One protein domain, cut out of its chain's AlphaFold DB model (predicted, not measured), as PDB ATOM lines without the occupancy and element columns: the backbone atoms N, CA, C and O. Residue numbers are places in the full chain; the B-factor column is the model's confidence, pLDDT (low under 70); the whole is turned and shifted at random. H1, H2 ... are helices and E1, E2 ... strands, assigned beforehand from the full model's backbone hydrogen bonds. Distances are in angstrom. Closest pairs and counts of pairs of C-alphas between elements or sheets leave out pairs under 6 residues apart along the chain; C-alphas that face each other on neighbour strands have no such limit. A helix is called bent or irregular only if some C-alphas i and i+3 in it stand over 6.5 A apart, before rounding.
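What this domain is: This is residues 2 to 13, 27 to 80 and 133 to 219 of the 285 residues of the protein "Unannotated protein" of freshwater metagenome (UniProt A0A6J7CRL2). The model is an open frame: a head of E3, E4, H3 and the arm H4a lies at one end, and H2 and the long arm H4b run from it as two separate sides toward the hairpin of E1 and E2 at the other end. H1 packs on H2. The printed part has 153 residues, with four named helices and four named strands in the order H1 E1 E2 H2 E3 E4 H3 H4, in the mixed class; the strands make two antiparallel sheets, E1 - E2 and E3 - E4. The whole is loose, with a radius of gyration of the C-alphas of 18.4 A and spans of 57 by 40 by 27 A.

How they stand to each other: H1, residues 3 to 13, touches residues 51 to 59 of H2, residues 48 to 70, at a steep tilt of 59 degrees; their closest C-alphas, Ala 9 and Ser 52, are 5.1 A apart. E1, residues 28 to 34, and E2, residues 38 to 44, form a hairpin, with N 32 and O 40 within hydrogen-bond range at 2.8 A. E3, residues 75 to 78, and E4, residues 136 to 139, are antiparallel, with N 76 and O 138 at 2.8 A. H3, residues 165 to 178, touches H2 with residues 173 to 178, closest at the C-alphas of Gly 174 and Val 64, 6.2 A. H4, residues 185 to 219, by its hydrogen bonds assigned as one helix, is bent, with C-alphas 192 and 195 7.0 A apart; its arms H4a, up to 192, and H4b, from 195, stand at 54 degrees. H4a touches residues 169 to 173 of H3, closest at the C-alphas of Val 187 and Tyr 169, 6.0 A. The closest C-alphas of H4b and E2, Val 216 and Tyr 39, are 7.1 A apart. H2 and H4b are apart. Every O i to N i+4 pair is within hydrogen-bond range in H1, H2 and H4b, against 9 of 10 in H3 and 3 of 4 in H4a.

Where its parts are: H1 begins at C-alpha 3, (120.012, 133.990, 118.575). H2 measures 33.3 A and H4b 36.2 A, ending at C-alpha 219, (91.968, 162.622, 136.430).

The domain as a whole: Residues 14 to 26 and 81 to 132 are not printed, with C-alpha gaps of 18.8 A and 7.7 A. The link from E4 to H3 is long. Residues 203 to 211 of H4 stand free. Residues 27, 36 and 37 have pLDDT under 70.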
ATOM      1  N   PRO A   2     116.860 137.291 116.996       88.00
ATOM      2  CA  PRO A   2     117.979 136.509 116.467       88.00
ATOM      3  C   PRO A   2     118.854 135.957 117.601       88.00
ATOM      4  O   PRO A   2     119.186 136.702 118.521       88.00
ATOM      5  N   GLU A   3     119.253 134.687 117.520       91.19
ATOM      6  CA  GLU A   3     120.012 133.990 118.575       91.19
ATOM      7  C   GLU A   3     121.307 134.721 118.954       91.19
ATOM      8  O   GLU A   3     121.576 134.948 120.133       91.19
ATOM      9  N   ALA A   4     122.052 135.199 117.954       91.88
ATOM     10  CA  ALA A   4     123.286 135.956 118.160       91.88
ATOM     11  C   ALA A   4     123.084 137.227 119.005       91.88
ATOM     12  O   ALA A   4     123.981 137.633 119.740       91.88
ATOM     13  N   PHE A   5     121.909 137.862 118.921       90.88
ATOM     14  CA  PHE A   5     121.630 139.064 119.702       90.88
ATOM     15  C   PHE A   5     121.345 138.734 121.171       90.88
ATOM     16  O   PHE A   5     121.801 139.444 122.065       90.88
ATOM     17  N   THR A   6     120.648 137.625 121.424       90.62
ATOM     18  CA  THR A   6     120.420 137.114 122.780       90.62
ATOM     19  C   THR A   6     121.729 136.649 123.426       90.62
ATOM     20  O   THR A   6     121.996 137.028 124.564       90.62
ATOM     21  N   ASP A   7     122.583 135.913 122.702       94.25
ATOM     22  CA  ASP A   7     123.918 135.520 123.190       94.25
ATOM     23  C   ASP A   7     124.776 136.749 123.528       94.25
ATOM     24  O   ASP A   7     125.360 136.834 124.610       94.25
ATOM     25  N   PHE A   8     124.790 137.756 122.649       94.62
ATOM     26  CA  PHE A   8     125.479 139.015 122.918       94.62
ATOM     27  C   PHE A   8     124.987 139.668 124.217       94.62
ATOM     28  O   PHE A   8     125.799 140.004 125.080       94.62
ATOM     29  N   ALA A   9     123.669 139.813 124.387       93.56
ATOM     30  CA  ALA A   9     123.090 140.425 125.579       93.56
ATOM     31  C   ALA A   9     123.459 139.661 126.862       93.56
ATOM     32  O   ALA A   9     123.852 140.283 127.850       93.56
ATOM     33  N   ALA A  10     123.428 138.325 126.826       93.12
ATOM     34  CA  ALA A  10     123.827 137.483 127.953       93.12
ATOM     35  C   ALA A  10     125.308 137.673 128.331       93.12
ATOM     36  O   ALA A  10     125.650 137.756 129.513       93.12
ATOM     37  N   ARG A  11     126.201 137.805 127.342       95.62
ATOM     38  CA  ARG A  11     127.631 138.067 127.586       95.62
ATOM     39  C   ARG A  11     127.879 139.443 128.192       95.62
ATOM     40  O   ARG A  11     128.751 139.562 129.055       95.62
ATOM     41  N   ILE A  12     127.136 140.462 127.750       95.06
ATOM     42  CA  ILE A  12     127.204 141.805 128.336       95.06
ATOM     43  C   ILE A  12     126.723 141.772 129.787       95.06
ATOM     44  O   ILE A  12     127.468 142.232 130.647       95.06
ATOM     45  N   ALA A  13     125.583 141.142 130.078       90.69
ATOM     46  CA  ALA A  13     125.081 140.994 131.447       90.69
ATOM     47  C   ALA A  13     126.108 140.293 132.357       90.69
ATOM     48  O   ALA A  13     126.499 140.824 133.391       90.69
ATOM     49  N   PRO A  27     110.052 149.336 137.093       65.12
ATOM     50  CA  PRO A  27     108.965 149.500 136.132       65.12
ATOM     51  C   PRO A  27     108.644 150.982 135.893       65.12
ATOM     52  O   PRO A  27     108.636 151.780 136.833       65.12
ATOM     53  N   GLU A  28     108.391 151.347 134.639       74.00
ATOM     54  CA  GLU A  28     108.014 152.712 134.256       74.00
ATOM     55  C   GLU A  28     106.495 152.900 134.409       74.00
ATOM     56  O   GLU A  28     105.734 151.982 134.100       74.00
ATOM     57  N   GLN A  29     106.052 154.079 134.872       81.38
ATOM     58  CA  GLN A  29     104.643 154.484 134.779       81.38
ATOM     59  C   GLN A  29     104.349 154.905 133.334       81.38
ATOM     60  O   GLN A  29     104.954 155.854 132.832       81.38
ATOM     61  N   GLU A  30     103.412 154.225 132.682       84.56
ATOM     62  CA  GLU A  30     102.961 154.543 131.328       84.56
ATOM     63  C   GLU A  30     101.481 154.922 131.329       84.56
ATOM     64  O   GLU A  30     100.661 154.286 131.989       84.56
ATOM     65  N   VAL A  31     101.141 155.968 130.570       85.19
ATOM     66  CA  VAL A  31      99.753 156.363 130.320       85.19
ATOM     67  C   VAL A  31      99.231 155.560 129.136       85.19
ATOM     68  O   VAL A  31      99.720 155.712 128.018       85.19
ATOM     69  N   VAL A  32      98.206 154.750 129.369       86.12
ATOM     70  CA  VAL A  32      97.560 153.912 128.355       86.12
ATOM     71  C   VAL A  32      96.098 154.315 128.177       86.12
ATOM     72  O   VAL A  32      95.461 154.848 129.087       86.12
ATOM     73  N   THR A  33      95.557 154.085 126.983       84.31
ATOM     74  CA  THR A  33      94.148 154.363 126.675       84.31
ATOM     75  C   THR A  33      93.244 153.310 127.302       84.31
ATOM     76  O   THR A  33      93.475 152.111 127.131       84.31
ATOM     77  N   ASP A  34      92.181 153.752 127.967       79.38
ATOM     78  CA  ASP A  34      91.167 152.889 128.570       79.38
ATOM     79  C   ASP A  34      89.878 152.900 127.735       79.38
ATOM     80  O   ASP A  34      88.870 153.509 128.093       79.38
ATOM     81  N   GLY A  35      89.947 152.289 126.550       78.75
ATOM     82  CA  GLY A  35      88.845 152.294 125.584       78.75
ATOM     83  C   GLY A  35      88.602 153.672 124.961       78.75
ATOM     84  O   GLY A  35      89.538 154.446 124.760       78.75
ATOM     85  N   ASP A  36      87.345 153.972 124.625       64.12
ATOM     86  CA  ASP A  36      87.040 155.037 123.664       64.12
ATOM     87  C   ASP A  36      87.361 156.460 124.157       64.12
ATOM     88  O   ASP A  36      87.671 157.314 123.327       64.12
ATOM     89  N   HIS A  37      87.370 156.743 125.471       60.56
ATOM     90  CA  HIS A  37      87.589 158.112 125.987       60.56
ATOM     91  C   HIS A  37      88.369 158.221 127.318       60.56
ATOM     92  O   HIS A  37      88.379 159.294 127.927       60.56
ATOM     93  N   GLY A  38      89.005 157.145 127.794       77.19
ATOM     94  CA  GLY A  38      89.699 157.110 129.089       77.19
ATOM     95  C   GLY A  38      91.224 157.036 128.991       77.19
ATOM     96  O   GLY A  38      91.777 156.589 127.987       77.19
ATOM     97  N   TYR A  39      91.905 157.425 130.069       83.00
ATOM     98  CA  TYR A  39      93.330 157.158 130.288       83.00
ATOM     99  C   TYR A  39      93.500 156.457 131.637       83.00
ATOM    100  O   TYR A  39      92.854 156.851 132.610       83.00
ATOM    101  N   ARG A  40      94.394 155.469 131.710       82.94
ATOM    102  CA  ARG A  40      94.890 154.918 132.978       82.94
ATOM    103  C   ARG A  40      96.411 154.889 133.000       82.94
ATOM    104  O   ARG A  40      97.050 154.988 131.957       82.94
ATOM    105  N   ILE A  41      96.976 154.741 134.191       84.81
ATOM    106  CA  ILE A  41      98.409 154.542 134.393       84.81
ATOM    107  C   ILE A  41      98.649 153.093 134.774       84.81
ATOM    108  O   ILE A  41      97.962 152.557 135.644       84.81
ATOM    109  N   GLU A  42      99.645 152.487 134.143       84.62
ATOM    110  CA  GLU A  42     100.114 151.144 134.458       84.62
ATOM    111  C   GLU A  42     101.624 151.123 134.650       84.62
ATOM    112  O   GLU A  42     102.354 151.950 134.104       84.62
ATOM    113  N   PHE A  43     102.094 150.143 135.422       79.75
ATOM    114  CA  PHE A  43     103.512 149.814 135.472       79.75
ATOM    115  C   PHE A  43     103.846 148.866 134.325       79.75
ATOM    116  O   PHE A  43     103.437 147.703 134.342       79.75
ATOM    117  N   ARG A  44     104.609 149.345 133.341       83.56
ATOM    118  CA  ARG A  44     105.021 148.523 132.204       83.56
ATOM    119  C   ARG A  44     106.325 147.786 132.530       83.56
ATOM    120  O   ARG A  44     107.357 148.436 132.729       83.56
ATOM    121  N   PRO A  45     106.332 146.441 132.565       80.88
ATOM    122  CA  PRO A  45     107.582 145.699 132.628       80.88
ATOM    123  C   PRO A  45     108.352 145.865 131.314       80.88
ATOM    124  O   PRO A  45     107.764 145.942 130.231       80.88
ATOM    125  N   ARG A  46     109.684 145.889 131.397       80.25
ATOM    126  CA  ARG A  46     110.522 145.897 130.195       80.25
ATOM    127  C   ARG A  46     110.387 144.571 129.455       80.25
ATOM    128  O   ARG A  46     110.270 143.504 130.056       80.25
ATOM    129  N   LEU A  47     110.400 144.655 128.134       88.31
ATOM    130  CA  LEU A  47     110.357 143.499 127.257       88.31
ATOM    131  C   LEU A  47     111.779 142.948 127.038       88.31
ATOM    132  O   LEU A  47     112.732 143.728 126.951       88.31
ATOM    133  N   PRO A  48     111.950 141.631 126.813       87.31
ATOM    134  CA  PRO A  48     113.273 141.035 126.586       87.31
ATOM    135  C   PRO A  48     114.077 141.665 125.431       87.31
ATOM    136  O   PRO A  48     115.312 141.696 125.443       87.31
ATOM    137  N   ASN A  49     113.394 142.187 124.405       89.50
ATOM    138  CA  ASN A  49     114.041 142.899 123.301       89.50
ATOM    139  C   ASN A  49     114.585 144.271 123.722       89.50
ATOM    140  O   ASN A  49     115.610 144.699 123.191       89.50
ATOM    141  N   GLU A  50     113.940 144.951 124.669       89.56
ATOM    142  CA  GLU A  50     114.431 146.213 125.222       89.56
ATOM    143  C   GLU A  50     115.673 145.983 126.084       89.56
ATOM    144  O   GLU A  50     116.608 146.783 126.024       89.56
ATOM    145  N   ASP A  51     115.722 144.882 126.835       87.19
ATOM    146  CA  ASP A  51     116.910 144.488 127.599       87.19
ATOM    147  C   ASP A  51     118.087 144.168 126.679       87.19
ATOM    148  O   ASP A  51     119.186 144.698 126.856       87.19
ATOM    149  N   SER A  52     117.835 143.394 125.620       90.44
ATOM    150  CA  SER A  52     118.855 143.095 124.609       90.44
ATOM    151  C   SER A  52     119.367 144.376 123.927       90.44
ATOM    152  O   SER A  52     120.572 144.561 123.747       90.44
ATOM    153  N   ASN A  53     118.471 145.313 123.597       92.00
ATOM    154  CA  ASN A  53     118.839 146.616 123.032       92.00
ATOM    155  C   ASN A  53     119.636 147.491 124.015       92.00
ATOM    156  O   ASN A  53     120.587 148.174 123.618       92.00
ATOM    157  N   ALA A  54     119.291 147.453 125.302       91.00
ATOM    158  CA  ALA A  54     120.044 148.145 126.340       91.00
ATOM    159  C   ALA A  54     121.465 147.584 126.474       91.00
ATOM    160  O   ALA A  54     122.407 148.368 126.578       91.00
ATOM    161  N   ALA A  55     121.644 146.261 126.380       93.19
ATOM    162  CA  ALA A  55     122.965 145.634 126.394       93.19
ATOM    163  C   ALA A  55     123.851 146.112 125.226       93.19
ATOM    164  O   ALA A  55     125.018 146.453 125.423       93.19
ATOM    165  N   MET A  56     123.294 146.217 124.015       94.38
ATOM    166  CA  MET A  56     124.012 146.762 122.851       94.38
ATOM    167  C   MET A  56     124.379 148.233 123.032       94.38
ATOM    168  O   MET A  56     125.514 148.633 122.753       94.38
ATOM    169  N   SER A  57     123.438 149.028 123.541       95.62
ATOM    170  CA  SER A  57     123.687 150.437 123.838       95.62
ATOM    171  C   SER A  57     124.797 150.602 124.873       95.62
ATOM    172  O   SER A  57     125.696 151.416 124.675       95.62
ATOM    173  N   LEU A  58     124.772 149.813 125.946       95.25
ATOM    174  CA  LEU A  58     125.786 149.836 126.994       95.25
ATOM    175  C   LEU A  58     127.171 149.502 126.441       95.25
ATOM    176  O   LEU A  58     128.104 150.278 126.636       95.25
ATOM    177  N   ALA A  59     127.297 148.381 125.730       96.31
ATOM    178  CA  ALA A  59     128.571 147.944 125.169       96.31
ATOM    179  C   ALA A  59     129.165 148.994 124.219       96.31
ATOM    180  O   ALA A  59     130.343 149.336 124.324       96.31
ATOM    181  N   THR A  60     128.326 149.563 123.348       97.44
ATOM    182  CA  THR A  60     128.719 150.633 122.418       97.44
ATOM    183  C   THR A  60     129.203 151.865 123.175       97.44
ATOM    184  O   THR A  60     130.292 152.372 122.923       97.44
ATOM    185  N   ASN A  61     128.417 152.327 124.146       98.19
ATOM    186  CA  ASN A  61     128.738 153.503 124.945       98.19
ATOM    187  C   ASN A  61     130.027 153.323 125.763       98.19
ATOM    188  O   ASN A  61     130.809 154.262 125.868       98.19
ATOM    189  N   MET A  62     130.286 152.135 126.314       97.50
ATOM    190  CA  MET A  62     131.538 151.843 127.021       97.50
ATOM    191  C   MET A  62     132.744 151.837 126.076       97.50
ATOM    192  O   MET A  62     133.783 152.402 126.412       97.50
ATOM    193  N   ALA A  63     132.608 151.248 124.885       97.62
ATOM    194  CA  ALA A  63     133.675 151.242 123.887       97.62
ATOM    195  C   ALA A  63     134.023 152.664 123.418       97.62
ATOM    196  O   ALA A  63     135.197 153.032 123.375       97.62
ATOM    197  N   VAL A  64     133.007 153.491 123.139       98.44
ATOM    198  CA  VAL A  64     133.197 154.904 122.778       98.44
ATOM    199  C   VAL A  64     133.834 155.678 123.931       98.44
ATOM    200  O   VAL A  64     134.794 156.413 123.708       98.44
ATOM    201  N   ALA A  65     133.364 155.483 125.166       98.44
ATOM    202  CA  ALA A  65     133.939 156.140 126.335       98.44
ATOM    203  C   ALA A  65     135.424 155.790 126.505       98.44
ATOM    204  O   ALA A  65     136.239 156.679 126.743       98.44
ATOM    205  N   GLN A  66     135.792 154.518 126.334       97.75
ATOM    206  CA  GLN A  66     137.182 154.085 126.422       97.75
ATOM    207  C   GLN A  66     138.051 154.730 125.336       97.75
ATOM    208  O   GLN A  66     139.136 155.218 125.645       97.75
ATOM    209  N   ALA A  67     137.574 154.774 124.088       98.19
ATOM    210  CA  ALA A  67     138.298 155.404 122.986       98.19
ATOM    211  C   ALA A  67     138.530 156.903 123.237       98.19
ATOM    212  O   ALA A  67     139.655 157.386 123.111       98.19
ATOM    213  N   LEU A  68     137.486 157.626 123.657       98.56
ATOM    214  CA  LEU A  68     137.574 159.049 123.988       98.56
ATOM    215  C   LEU A  68     138.527 159.307 125.161       98.56
ATOM    216  O   LEU A  68     139.380 160.189 125.082       98.56
ATOM    217  N   TYR A  69     138.434 158.498 126.220       98.12
ATOM    218  CA  TYR A  69     139.301 158.625 127.388       98.12
ATOM    219  C   TYR A  69     140.775 158.387 127.042       98.12
ATOM    220  O   TYR A  69     141.630 159.178 127.432       98.12
ATOM    221  N   SER A  70     141.074 157.352 126.250       97.25
ATOM    222  CA  SER A  70     142.428 157.081 125.750       97.25
ATOM    223  C   SER A  70     142.969 158.196 124.846       97.25
ATOM    224  O   SER A  70     144.178 158.414 124.801       97.25
ATOM    225  N   ALA A  71     142.087 158.927 124.162       97.62
ATOM    226  CA  ALA A  71     142.426 160.106 123.372       97.62
ATOM    227  C   ALA A  71     142.471 161.413 124.192       97.62
ATOM    228  O   ALA A  71     142.661 162.479 123.612       97.62
ATOM    229  N   HIS A  72     142.323 161.348 125.522       97.19
ATOM    230  CA  HIS A  72     142.335 162.503 126.430       97.19
ATOM    231  C   HIS A  72     141.303 163.584 126.061       97.19
ATOM    232  O   HIS A  72     141.576 164.781 126.116       97.19
ATOM    233  N   THR A  73     140.106 163.160 125.653       97.88
ATOM    234  CA  THR A  73     139.020 164.053 125.228       97.88
ATOM    235  C   THR A  73     137.651 163.428 125.514       97.88
ATOM    236  O   THR A  73     137.551 162.311 126.022       97.88
ATOM    237  N   GLY A  74     136.573 164.145 125.203       97.75
ATOM    238  CA  GLY A  74     135.207 163.634 125.287       97.75
ATOM    239  C   GLY A  74     134.371 164.183 126.439       97.75
ATOM    240  O   GLY A  74     134.807 164.993 127.259       97.75
ATOM    241  N   LEU A  75     133.132 163.693 126.481       98.69
ATOM    242  CA  LEU A  75     132.136 163.982 127.504       98.69
ATOM    243  C   LEU A  75     131.597 162.668 128.064       98.69
ATOM    244  O   LEU A  75     131.068 161.829 127.333       98.69
ATOM    245  N   PHE A  76     131.704 162.513 129.373       98.69
ATOM    246  CA  PHE A  76     131.376 161.292 130.092       98.69
ATOM    247  C   PHE A  76     130.090 161.469 130.882       98.69
ATOM    248  O   PHE A  76     129.767 162.567 131.337       98.69
ATOM    249  N   ARG A  77     129.353 160.374 131.064       97.94
ATOM    250  CA  ARG A  77     128.233 160.313 131.997       97.94
ATOM    251  C   ARG A  77     128.780 159.741 133.297       97.94
ATOM    252  O   ARG A  77     129.126 158.567 133.349       97.94
ATOM    253  N   VAL A  78     128.873 160.581 134.318       96.56
ATOM    254  CA  VAL A  78     129.473 160.233 135.604       96.56
ATOM    255  C   VAL A  78     128.407 160.113 136.680       96.56
ATOM    256  O   VAL A  78     127.390 160.803 136.658       96.56
ATOM    257  N   MET A  79     128.654 159.223 137.628       93.31
ATOM    258  CA  MET A  79     127.873 159.048 138.842       93.31
ATOM    259  C   MET A  79     128.870 158.656 139.935       93.31
ATOM    260  O   MET A  79     129.474 157.585 139.827       93.31
ATOM    261  N   PRO A  80     129.111 159.516 140.939       87.88
ATOM    262  CA  PRO A  80     130.043 159.188 142.006       87.88
ATOM    263  C   PRO A  80     129.511 158.023 142.851       87.88
ATOM    264  O   PRO A  80     128.319 157.713 142.847       87.88
ATOM    265  N   GLY A 133     122.853 159.149 144.510       76.44
ATOM    266  CA  GLY A 133     122.713 160.446 143.855       76.44
ATOM    267  C   GLY A 133     122.407 160.346 142.356       76.44
ATOM    268  O   GLY A 133     122.127 159.281 141.809       76.44
ATOM    269  N   GLY A 134     122.396 161.500 141.688       84.81
ATOM    270  CA  GLY A 134     122.095 161.598 140.259       84.81
ATOM    271  C   GLY A 134     123.348 161.515 139.389       84.81
ATOM    272  O   GLY A 134     124.407 162.014 139.765       84.81
ATOM    273  N   ALA A 135     123.209 160.941 138.194       91.88
ATOM    274  CA  ALA A 135     124.254 161.025 137.181       91.88
ATOM    275  C   ALA A 135     124.275 162.410 136.514       91.88
ATOM    276  O   ALA A 135     123.232 163.035 136.311       91.88
ATOM    277  N   SER A 136     125.456 162.856 136.107       95.44
ATOM    278  CA  SER A 136     125.685 164.123 135.411       95.44
ATOM    279  C   SER A 136     126.640 163.931 134.233       95.44
ATOM    280  O   SER A 136     127.202 162.854 134.040       95.44
ATOM    281  N   TYR A 137     126.789 164.959 133.400       98.12
ATOM    282  CA  TYR A 137     127.826 164.972 132.372       98.12
ATOM    283  C   TYR A 137     129.079 165.663 132.904       98.12
ATOM    284  O   TYR A 137     128.971 166.707 133.546       98.12
ATOM    285  N   ALA A 138     130.250 165.110 132.601       98.00
ATOM    286  CA  ALA A 138     131.541 165.707 132.917       98.00
ATOM    287  C   ALA A 138     132.473 165.620 131.699       98.00
ATOM    288  O   ALA A 138     132.565 164.548 131.095       98.00
ATOM    289  N   PRO A 139     133.142 166.717 131.304       98.31
ATOM    290  CA  PRO A 139     134.168 166.657 130.271       98.31
ATOM    291  C   PRO A 139     135.380 165.860 130.764       98.31
ATOM    292  O   PRO A 139     135.538 165.612 131.963       98.31
ATOM    293  N   PHE A 140     136.242 165.464 129.831       98.06
ATOM    294  CA  PHE A 140     137.558 164.935 130.170       98.06
ATOM    295  C   PHE A 140     138.335 165.912 131.069       98.06
ATOM    296  O   PHE A 140     138.407 167.107 130.783       98.06
ATOM    297  N   THR A 141     138.973 165.372 132.109       97.56
ATOM    298  CA  THR A 141     139.886 166.110 132.985       97.56
ATOM    299  C   THR A 141     141.172 165.294 133.153       97.56
ATOM    300  O   THR A 141     141.091 164.137 133.577       97.56
ATOM    301  N   PRO A 142     142.360 165.860 132.864       97.00
ATOM    302  CA  PRO A 142     143.632 165.171 133.070       97.00
ATOM    303  C   PRO A 142     143.788 164.641 134.500       97.00
ATOM    304  O   PRO A 142     143.487 165.337 135.467       97.00
ATOM    305  N   GLY A 143     144.268 163.403 134.635       95.44
ATOM    306  CA  GLY A 143     144.491 162.760 135.935       95.44
ATOM    307  C   GLY A 143     143.222 162.298 136.662       95.44
ATOM    308  O   GLY A 143     143.326 161.726 137.743       95.44
ATOM    309  N   VAL A 144     142.036 162.502 136.079       96.19
ATOM    310  CA  VAL A 144     140.761 162.042 136.639       96.19
ATOM    311  C   VAL A 144     140.186 160.954 135.744       96.19
ATOM    312  O   VAL A 144     139.967 161.163 134.552       96.19
ATOM    313  N   THR A 145     139.903 159.786 136.316       95.94
ATOM    314  CA  THR A 145     139.130 158.746 135.630       95.94
ATOM    315  C   THR A 145     137.639 159.036 135.821       95.94
ATOM    316  O   THR A 145     137.155 158.949 136.953       95.94
ATOM    317  N   PRO A 146     136.885 159.395 134.766       96.38
ATOM    318  CA  PRO A 146     135.449 159.615 134.879       96.38
ATOM    319  C   PRO A 146     134.755 158.294 135.214       96.38
ATOM    320  O   PRO A 146     134.933 157.298 134.519       96.38
ATOM    321  N   TRP A 147     133.950 158.285 136.275       94.94
ATOM    322  CA  TRP A 147     133.370 157.058 136.819       94.94
ATOM    323  C   TRP A 147     131.851 157.127 136.908       94.94
ATOM    324  O   TRP A 147     131.292 158.145 137.320       94.94
ATOM    325  N   HIS A 148     131.184 156.029 136.553       95.00
ATOM    326  CA  HIS A 148     129.758 155.829 136.773       95.00
ATOM    327  C   HIS A 148     129.537 154.628 137.696       95.00
ATOM    328  O   HIS A 148     129.589 153.482 137.253       95.00
ATOM    329  N   SER A 149     129.224 154.886 138.967       90.31
ATOM    330  CA  SER A 149     129.074 153.874 140.023       90.31
ATOM    331  C   SER A 149     128.075 152.769 139.669       90.31
ATOM    332  O   SER A 149     128.428 151.592 139.749       90.31
ATOM    333  N   ALA A 150     126.881 153.104 139.165       87.38
ATOM    334  CA  ALA A 150     125.899 152.081 138.770       87.38
ATOM    335  C   ALA A 150     126.392 151.158 137.636       87.38
ATOM    336  O   ALA A 150     126.131 149.958 137.660       87.38
ATOM    337  N   MET A 151     127.150 151.692 136.668       90.50
ATOM    338  CA  MET A 151     127.746 150.905 135.579       90.50
ATOM    339  C   MET A 151     129.057 150.230 135.997       90.50
ATOM    340  O   MET A 151     129.547 149.368 135.270       90.50
ATOM    341  N   ALA A 152     129.638 150.637 137.130       92.06
ATOM    342  CA  ALA A 152     130.981 150.286 137.579       92.06
ATOM    343  C   ALA A 152     132.049 150.482 136.482       92.06
ATOM    344  O   ALA A 152     132.900 149.620 136.281       92.06
ATOM    345  N   ALA A 153     131.965 151.568 135.705       95.19
ATOM    346  CA  ALA A 153     132.858 151.807 134.568       95.19
ATOM    347  C   ALA A 153     132.956 153.284 134.161       95.19
ATOM    348  O   ALA A 153     132.074 154.091 134.469       95.19
ATOM    349  N   THR A 154     133.987 153.596 133.370       97.06
ATOM    350  CA  THR A 154     134.011 154.773 132.492       97.06
ATOM    351  C   THR A 154     132.924 154.633 131.430       97.06
ATOM    352  O   THR A 154     132.869 153.636 130.708       97.06
ATOM    353  N   TYR A 155     132.035 155.622 131.348       97.88
ATOM    354  CA  TYR A 155     130.818 155.538 130.545       97.88
ATOM    355  C   TYR A 155     130.471 156.886 129.906       97.88
ATOM    356  O   TYR A 155     130.714 157.947 130.482       97.88
ATOM    357  N   CYS A 156     129.880 156.860 128.714       98.31
ATOM    358  CA  CYS A 156     129.349 158.038 128.030       98.31
ATOM    359  C   CYS A 156     127.986 157.728 127.401       98.31
ATOM    360  O   CYS A 156     127.516 156.596 127.412       98.31
ATOM    361  N   HIS A 157     127.335 158.737 126.831       98.25
ATOM    362  CA  HIS A 157     126.149 158.547 126.001       98.25
ATOM    363  C   HIS A 157     126.494 158.854 124.544       98.25
ATOM    364  O   HIS A 157     126.867 159.983 124.242       98.25
ATOM    365  N   GLY A 158     126.370 157.868 123.655       97.44
ATOM    366  CA  GLY A 158     126.594 158.026 122.212       97.44
ATOM    367  C   GLY A 158     125.560 157.328 121.321       97.44
ATOM    368  O   GLY A 158     125.622 157.451 120.104       97.44
ATOM    369  N   THR A 159     124.596 156.603 121.891       97.88
ATOM    370  CA  THR A 159     123.653 155.763 121.130       97.88
ATOM    371  C   THR A 159     122.308 156.427 120.821       97.88
ATOM    372  O   THR A 159     121.446 155.798 120.213       97.88
ATOM    373  N   ALA A 160     122.091 157.690 121.213       97.38
ATOM    374  CA  ALA A 160     120.822 158.392 120.980       97.38
ATOM    375  C   ALA A 160     120.967 159.852 120.474       97.38
ATOM    376  O   ALA A 160     120.277 160.742 120.987       97.38
ATOM    377  N   PRO A 161     121.786 160.128 119.437       97.38
ATOM    378  CA  PRO A 161     122.058 161.488 118.944       97.38
ATOM    379  C   PRO A 161     120.828 162.232 118.410       97.38
ATOM    380  O   PRO A 161     120.801 163.463 118.407       97.38
ATOM    381  N   LEU A 162     119.776 161.526 117.990       97.38
ATOM    382  CA  LEU A 162     118.553 162.174 117.505       97.38
ATOM    383  C   LEU A 162     117.816 162.926 118.619       97.38
ATOM    384  O   LEU A 162     117.346 164.039 118.388       97.38
ATOM    385  N   ARG A 163     117.780 162.354 119.830       95.62
ATOM    386  CA  ARG A 163     117.004 162.868 120.974       95.62
ATOM    387  C   ARG A 163     117.848 163.436 122.116       95.62
ATOM    388  O   ARG A 163     117.292 163.996 123.052       95.62
ATOM    389  N   ARG A 164     119.176 163.293 122.068       96.81
ATOM    390  CA  ARG A 164     120.097 163.856 123.065       96.81
ATOM    391  C   ARG A 164     121.197 164.655 122.380       96.81
ATOM    392  O   ARG A 164     121.903 164.143 121.516       96.81
ATOM    393  N   LEU A 165     121.345 165.914 122.792       97.75
ATOM    394  CA  LEU A 165     122.337 166.827 122.220       97.75
ATOM    395  C   LEU A 165     123.773 166.369 122.511       97.75
ATOM    396  O   LEU A 165     124.596 166.369 121.604       97.75
ATOM    397  N   ALA A 166     124.058 165.939 123.746       98.12
ATOM    398  CA  ALA A 166     125.377 165.443 124.150       98.12
ATOM    399  C   ALA A 166     125.889 164.311 123.244       98.12
ATOM    400  O   ALA A 166     127.029 164.361 122.789       98.12
ATOM    401  N   ASP A 167     125.028 163.341 122.921       98.50
ATOM    402  CA  ASP A 167     125.364 162.213 122.050       98.50
ATOM    403  C   ASP A 167     125.856 162.667 120.670       98.50
ATOM    404  O   ASP A 167     126.738 162.027 120.112       98.50
ATOM    405  N   ARG A 168     125.351 163.782 120.118       98.31
ATOM    406  CA  ARG A 168     125.813 164.294 118.813       98.31
ATOM    407  C   ARG A 168     127.296 164.662 118.846       98.31
ATOM    408  O   ARG A 168     128.037 164.298 117.939       98.31
ATOM    409  N   TYR A 169     127.726 165.338 119.910       98.56
ATOM    410  CA  TYR A 169     129.121 165.742 120.094       98.56
ATOM    411  C   TYR A 169     130.017 164.559 120.471       98.56
ATOM    412  O   TYR A 169     131.134 164.453 119.973       98.56
ATOM    413  N   VAL A 170     129.514 163.626 121.289       98.62
ATOM    414  CA  VAL A 170     130.216 162.371 121.601       98.62
ATOM    415  C   VAL A 170     130.442 161.540 120.336       98.62
ATOM    416  O   VAL A 170     131.544 161.040 120.133       98.62
ATOM    417  N   VAL A 171     129.440 161.430 119.456       98.25
ATOM    418  CA  VAL A 171     129.558 160.720 118.172       98.25
ATOM    419  C   VAL A 171     130.551 161.417 117.242       98.25
ATOM    420  O   VAL A 171     131.393 160.739 116.658       98.25
ATOM    421  N   ALA A 172     130.508 162.749 117.134       98.31
ATOM    422  CA  ALA A 172     131.461 163.505 116.318       98.31
ATOM    423  C   ALA A 172     132.914 163.306 116.791       98.31
ATOM    424  O   ALA A 172     133.792 163.002 115.984       98.31
ATOM    425  N   ALA A 173     133.160 163.396 118.103       98.56
ATOM    426  CA  ALA A 173     134.480 163.133 118.674       98.56
ATOM    427  C   ALA A 173     134.902 161.668 118.508       98.56
ATOM    428  O   ALA A 173     136.040 161.395 118.135       98.56
ATOM    429  N   GLY A 174     133.985 160.723 118.735       98.25
ATOM    430  CA  GLY A 174     134.244 159.296 118.565       98.25
ATOM    431  C   GLY A 174     134.641 158.953 117.130       98.25
ATOM    432  O   GLY A 174     135.578 158.186 116.925       98.25
ATOM    433  N   LEU A 175     133.990 159.571 116.139       98.00
ATOM    434  CA  LEU A 175     134.336 159.421 114.727       98.00
ATOM    435  C   LEU A 175     135.737 159.961 114.416       98.00
ATOM    436  O   LEU A 175     136.496 159.292 113.717       98.00
ATOM    437  N   ALA A 176     136.092 161.143 114.929       98.38
ATOM    438  CA  ALA A 176     137.427 161.711 114.735       98.38
ATOM    439  C   ALA A 176     138.511 160.796 115.332       98.38
ATOM    440  O   ALA A 176     139.429 160.381 114.624       98.38
ATOM    441  N   VAL A 177     138.336 160.387 116.593       98.31
ATOM    442  CA  VAL A 177     139.267 159.498 117.307       98.31
ATOM    443  C   VAL A 177     139.416 158.150 116.602       98.31
ATOM    444  O   VAL A 177     140.537 157.682 116.411       98.31
ATOM    445  N   ALA A 178     138.315 157.541 116.153       97.50
ATOM    446  CA  ALA A 178     138.351 156.263 115.440       97.50
ATOM    447  C   ALA A 178     139.126 156.328 114.109       97.50
ATOM    448  O   ALA A 178     139.649 155.312 113.661       97.50
ATOM    449  N   ASN A 179     139.232 157.513 113.499       97.75
ATOM    450  CA  ASN A 179     139.995 157.752 112.270       97.75
ATOM    451  C   ASN A 179     141.398 158.338 112.527       97.75
ATOM    452  O   ASN A 179     142.049 158.812 111.591       97.75
ATOM    453  N   GLY A 180     141.861 158.358 113.782       97.06
ATOM    454  CA  GLY A 180     143.153 158.943 114.153       97.06
ATOM    455  C   GLY A 180     143.247 160.448 113.882       97.06
ATOM    456  O   GLY A 180     144.347 160.968 113.707       97.06
ATOM    457  N   GLN A 181     142.108 161.137 113.799       97.69
ATOM    458  CA  GLN A 181     142.033 162.577 113.580       97.69
ATOM    459  C   GLN A 181     141.885 163.318 114.912       97.69
ATOM    460  O   GLN A 181     141.280 162.784 115.849       97.69
ATOM    461  N   PRO A 182     142.389 164.561 115.012       95.88
ATOM    462  CA  PRO A 182     142.089 165.407 116.157       95.88
ATOM    463  C   PRO A 182     140.581 165.673 116.244       95.88
ATOM    464  O   PRO A 182     139.900 165.830 115.227       95.88
ATOM    465  N   VAL A 183     140.056 165.740 117.468       97.44
ATOM    466  CA  VAL A 183     138.672 166.169 117.696       97.44
ATOM    467  C   VAL A 183     138.560 167.660 117.350       97.44
ATOM    468  O   VAL A 183     139.367 168.434 117.869       97.44
ATOM    469  N   PRO A 184     137.582 168.070 116.518       96.94
ATOM    470  CA  PRO A 184     137.387 169.471 116.152       96.94
ATOM    471  C   PRO A 184     137.271 170.410 117.361       96.94
ATOM    472  O   PRO A 184     136.661 170.057 118.374       96.94
ATOM    473  N   ASP A 185     137.832 171.615 117.248       97.06
ATOM    474  CA  ASP A 185     137.888 172.581 118.354       97.06
ATOM    475  C   ASP A 185     136.496 173.003 118.841       97.06
ATOM    476  O   ASP A 185     136.275 173.141 120.043       97.06
ATOM    477  N   ASP A 186     135.528 173.133 117.934       97.31
ATOM    478  CA  ASP A 186     134.134 173.450 118.260       97.31
ATOM    479  C   ASP A 186     133.451 172.327 119.062       97.31
ATOM    480  O   ASP A 186     132.653 172.591 119.967       97.31
ATOM    481  N   VAL A 187     133.799 171.066 118.787       98.00
ATOM    482  CA  VAL A 187     133.354 169.906 119.573       98.00
ATOM    483  C   VAL A 187     133.989 169.917 120.965       98.00
ATOM    484  O   VAL A 187     133.289 169.682 121.954       98.00
ATOM    485  N   GLN A 188     135.283 170.234 121.067       96.19
ATOM    486  CA  GLN A 188     135.961 170.352 122.362       96.19
ATOM    487  C   GLN A 188     135.393 171.498 123.207       96.19
ATOM    488  O   GLN A 188     135.100 171.306 124.390       96.19
ATOM    489  N   GLU A 189     135.156 172.664 122.604       96.88
ATOM    490  CA  GLU A 189     134.512 173.795 123.271       96.88
ATOM    491  C   GLU A 189     133.112 173.405 123.765       96.88
ATOM    492  O   GLU A 189     132.751 173.669 124.918       96.88
ATOM    493  N   ALA A 190     132.329 172.706 122.936       98.00
ATOM    494  CA  ALA A 190     130.995 172.254 123.308       98.00
ATOM    495  C   ALA A 190     131.001 171.356 124.554       98.00
ATOM    496  O   ALA A 190     130.121 171.510 125.406       98.00
ATOM    497  N   PHE A 191     131.993 170.475 124.732       98.19
ATOM    498  CA  PHE A 191     132.091 169.623 125.926       98.19
ATOM    499  C   PHE A 191     132.169 170.405 127.239       98.19
ATOM    500  O   PHE A 191     131.661 169.928 128.253       98.19
ATOM    501  N   THR A 192     132.712 171.624 127.227       96.75
ATOM    502  CA  THR A 192     132.751 172.482 128.423       96.75
ATOM    503  C   THR A 192     131.377 173.060 128.782       96.75
ATOM    504  O   THR A 192     131.076 173.293 129.951       96.75
ATOM    505  N   ARG A 193     130.503 173.249 127.786       97.62
ATOM    506  CA  ARG A 193     129.189 173.902 127.927       97.62
ATOM    507  C   ARG A 193     128.047 172.906 128.116       97.62
ATOM    508  O   ARG A 193     127.055 173.205 128.784       97.62
ATOM    509  N   LEU A 194     128.180 171.719 127.528       98.19
ATOM    510  CA  LEU A 194     127.152 170.681 127.519       98.19
ATOM    511  C   LEU A 194     126.676 170.239 128.911       98.19
ATOM    512  O   LEU A 194     125.468 170.041 129.038       98.19
ATOM    513  N   PRO A 195     127.515 170.121 129.963       98.19
ATOM    514  CA  PRO A 195     127.042 169.713 131.284       98.19
ATOM    515  C   PRO A 195     125.881 170.557 131.819       98.19
ATOM    516  O   PRO A 195     124.843 170.008 132.189       98.19
ATOM    517  N   ALA A 196     126.018 171.886 131.787       97.44
ATOM    518  CA  ALA A 196     124.988 172.802 132.269       97.44
ATOM    519  C   ALA A 196     123.731 172.771 131.383       97.44
ATOM    520  O   ALA A 196     122.608 172.734 131.888       97.44
ATOM    521  N   VAL A 197     123.915 172.732 130.057       97.69
ATOM    522  CA  VAL A 197     122.807 172.662 129.088       97.69
ATOM    523  C   VAL A 197     121.988 171.391 129.291       97.69
ATOM    524  O   VAL A 197     120.763 171.453 129.395       97.69
ATOM    525  N   MET A 198     122.658 170.244 129.385       97.69
ATOM    526  CA  MET A 198     122.002 168.955 129.567       97.69
ATOM    527  C   MET A 198     121.324 168.857 130.931       97.69
ATOM    528  O   MET A 198     120.192 168.397 130.995       97.69
ATOM    529  N   GLN A 199     121.949 169.348 132.007       95.62
ATOM    530  CA  GLN A 199     121.317 169.380 133.330       95.62
ATOM    531  C   GLN A 199     120.019 170.201 133.317       95.62
ATOM    532  O   GLN A 199     119.007 169.777 133.878       95.62
ATOM    533  N   HIS A 200     120.026 171.365 132.662       96.44
ATOM    534  CA  HIS A 200     118.835 172.201 132.541       96.44
ATOM    535  C   HIS A 200     117.740 171.529 131.698       96.44
ATOM    536  O   HIS A 200     116.565 171.554 132.076       96.44
ATOM    537  N   ALA A 201     118.119 170.916 130.574       95.62
ATOM    538  CA  ALA A 201     117.202 170.192 129.702       95.62
ATOM    539  C   ALA A 201     116.572 168.985 130.416       95.62
ATOM    540  O   ALA A 201     115.346 168.875 130.428       95.62
ATOM    541  N   ASP A 202     117.380 168.156 131.084       92.94
ATOM    542  CA  ASP A 202     116.931 166.997 131.865       92.94
ATOM    543  C   ASP A 202     115.957 167.447 132.971       92.94
ATOM    544  O   ASP A 202     114.844 166.934 133.082       92.94
ATOM    545  N   ALA A 203     116.301 168.494 133.736       92.69
ATOM    546  CA  ALA A 203     115.433 169.033 134.786       92.69
ATOM    547  C   ALA A 203     114.098 169.581 134.250       92.69
ATOM    548  O   ALA A 203     113.068 169.518 134.933       92.69
ATOM    549  N   ARG A 204     114.091 170.152 133.041       96.00
ATOM    550  CA  ARG A 204     112.862 170.597 132.377       96.00
ATOM    551  C   ARG A 204     112.034 169.411 131.885       96.00
ATOM    552  O   ARG A 204     110.843 169.400 132.181       96.00
ATOM    553  N   SER A 205     112.647 168.434 131.213       93.56
ATOM    554  CA  SER A 205     111.970 167.218 130.735       93.56
ATOM    555  C   SER A 205     111.294 166.490 131.888       93.56
ATOM    556  O   SER A 205     110.075 166.346 131.892       93.56
ATOM    557  N   SER A 206     112.039 166.197 132.959       90.25
ATOM    558  CA  SER A 206     111.487 165.483 134.111       90.25
ATOM    559  C   SER A 206     110.386 166.261 134.839       90.25
ATOM    560  O   SER A 206     109.530 165.656 135.477       90.25
ATOM    561  N   ARG A 207     110.380 167.603 134.796       92.81
ATOM    562  CA  ARG A 207     109.257 168.393 135.342       92.81
ATOM    563  C   ARG A 207     108.000 168.260 134.490       92.81
ATOM    564  O   ARG A 207     106.911 168.224 135.057       92.81
ATOM    565  N   ILE A 208     108.150 168.222 133.169       94.00
ATOM    566  CA  ILE A 208     107.034 168.054 132.235       94.00
ATOM    567  C   ILE A 208     106.474 166.637 132.352       94.00
ATOM    568  O   ILE A 208     105.277 166.498 132.555       94.00
ATOM    569  N   GLU A 209     107.328 165.614 132.312       90.19
ATOM    570  CA  GLU A 209     106.930 164.207 132.470       90.19
ATOM    571  C   GLU A 209     106.147 163.996 133.768       90.19
ATOM    572  O   GLU A 209     105.011 163.532 133.725       90.19
ATOM    573  N   ARG A 210     106.687 164.452 134.910       88.75
ATOM    574  CA  ARG A 210     105.960 164.404 136.189       88.75
ATOM    575  C   ARG A 210     104.633 165.149 136.131       88.75
ATOM    576  O   ARG A 210     103.627 164.604 136.538       88.75
ATOM    577  N   SER A 211     104.606 166.350 135.551       91.00
ATOM    578  CA  SER A 211     103.364 167.126 135.421       91.00
ATOM    579  C   SER A 211     102.277 166.405 134.617       91.00
ATOM    580  O   SER A 211     101.098 166.627 134.878       91.00
ATOM    581  N   VAL A 212     102.663 165.616 133.609       90.56
ATOM    582  CA  VAL A 212     101.727 164.815 132.810       90.56
ATOM    583  C   VAL A 212     101.204 163.647 133.640       90.56
ATOM    584  O   VAL A 212      99.992 163.463 133.693       90.56
ATOM    585  N   ILE A 213     102.090 162.920 134.326       89.12
ATOM    586  CA  ILE A 213     101.705 161.834 135.237       89.12
ATOM    587  C   ILE A 213     100.777 162.355 136.341       89.12
ATOM    588  O   ILE A 213      99.649 161.882 136.431       89.12
ATOM    589  N   ASP A 214     101.174 163.398 137.075       90.00
ATOM    590  CA  ASP A 214     100.387 164.005 138.161       90.00
ATOM    591  C   ASP A 214      98.974 164.408 137.682       90.00
ATOM    592  O   ASP A 214      97.979 164.259 138.394       90.00
ATOM    593  N   MET A 215      98.861 164.917 136.446       91.44
ATOM    594  CA  MET A 215      97.572 165.271 135.844       91.44
ATOM    595  C   MET A 215      96.705 164.038 135.590       91.44
ATOM    596  O   MET A 215      95.519 164.053 135.919       91.44
ATOM    597  N   VAL A 216      97.272 162.989 134.994       89.88
ATOM    598  CA  VAL A 216      96.538 161.756 134.687       89.88
ATOM    599  C   VAL A 216      96.131 161.042 135.976       89.88
ATOM    600  O   VAL A 216      94.974 160.644 136.090       89.88
ATOM    601  N   GLU A 217      97.009 160.969 136.980       90.62
ATOM    602  CA  GLU A 217      96.692 160.420 138.306       90.62
ATOM    603  C   GLU A 217      95.503 161.158 138.950       90.62
ATOM    604  O   GLU A 217      94.561 160.528 139.440       90.62
ATOM    605  N   ALA A 218      95.492 162.496 138.891       91.81
ATOM    606  CA  ALA A 218      94.374 163.298 139.380       91.81
ATOM    607  C   ALA A 218      93.076 163.041 138.591       91.81
ATOM    608  O   ALA A 218      92.003 162.881 139.182       91.81
ATOM    609  N   VAL A 219      93.141 162.954 137.259       90.62
ATOM    610  CA  VAL A 219      91.968 162.622 136.430       90.62
ATOM    611  C   VAL A 219      91.405 161.247 136.798       90.62
ATOM    612  O   VAL A 219      90.196 161.132 136.985       90.62
TER     613      VAL A 219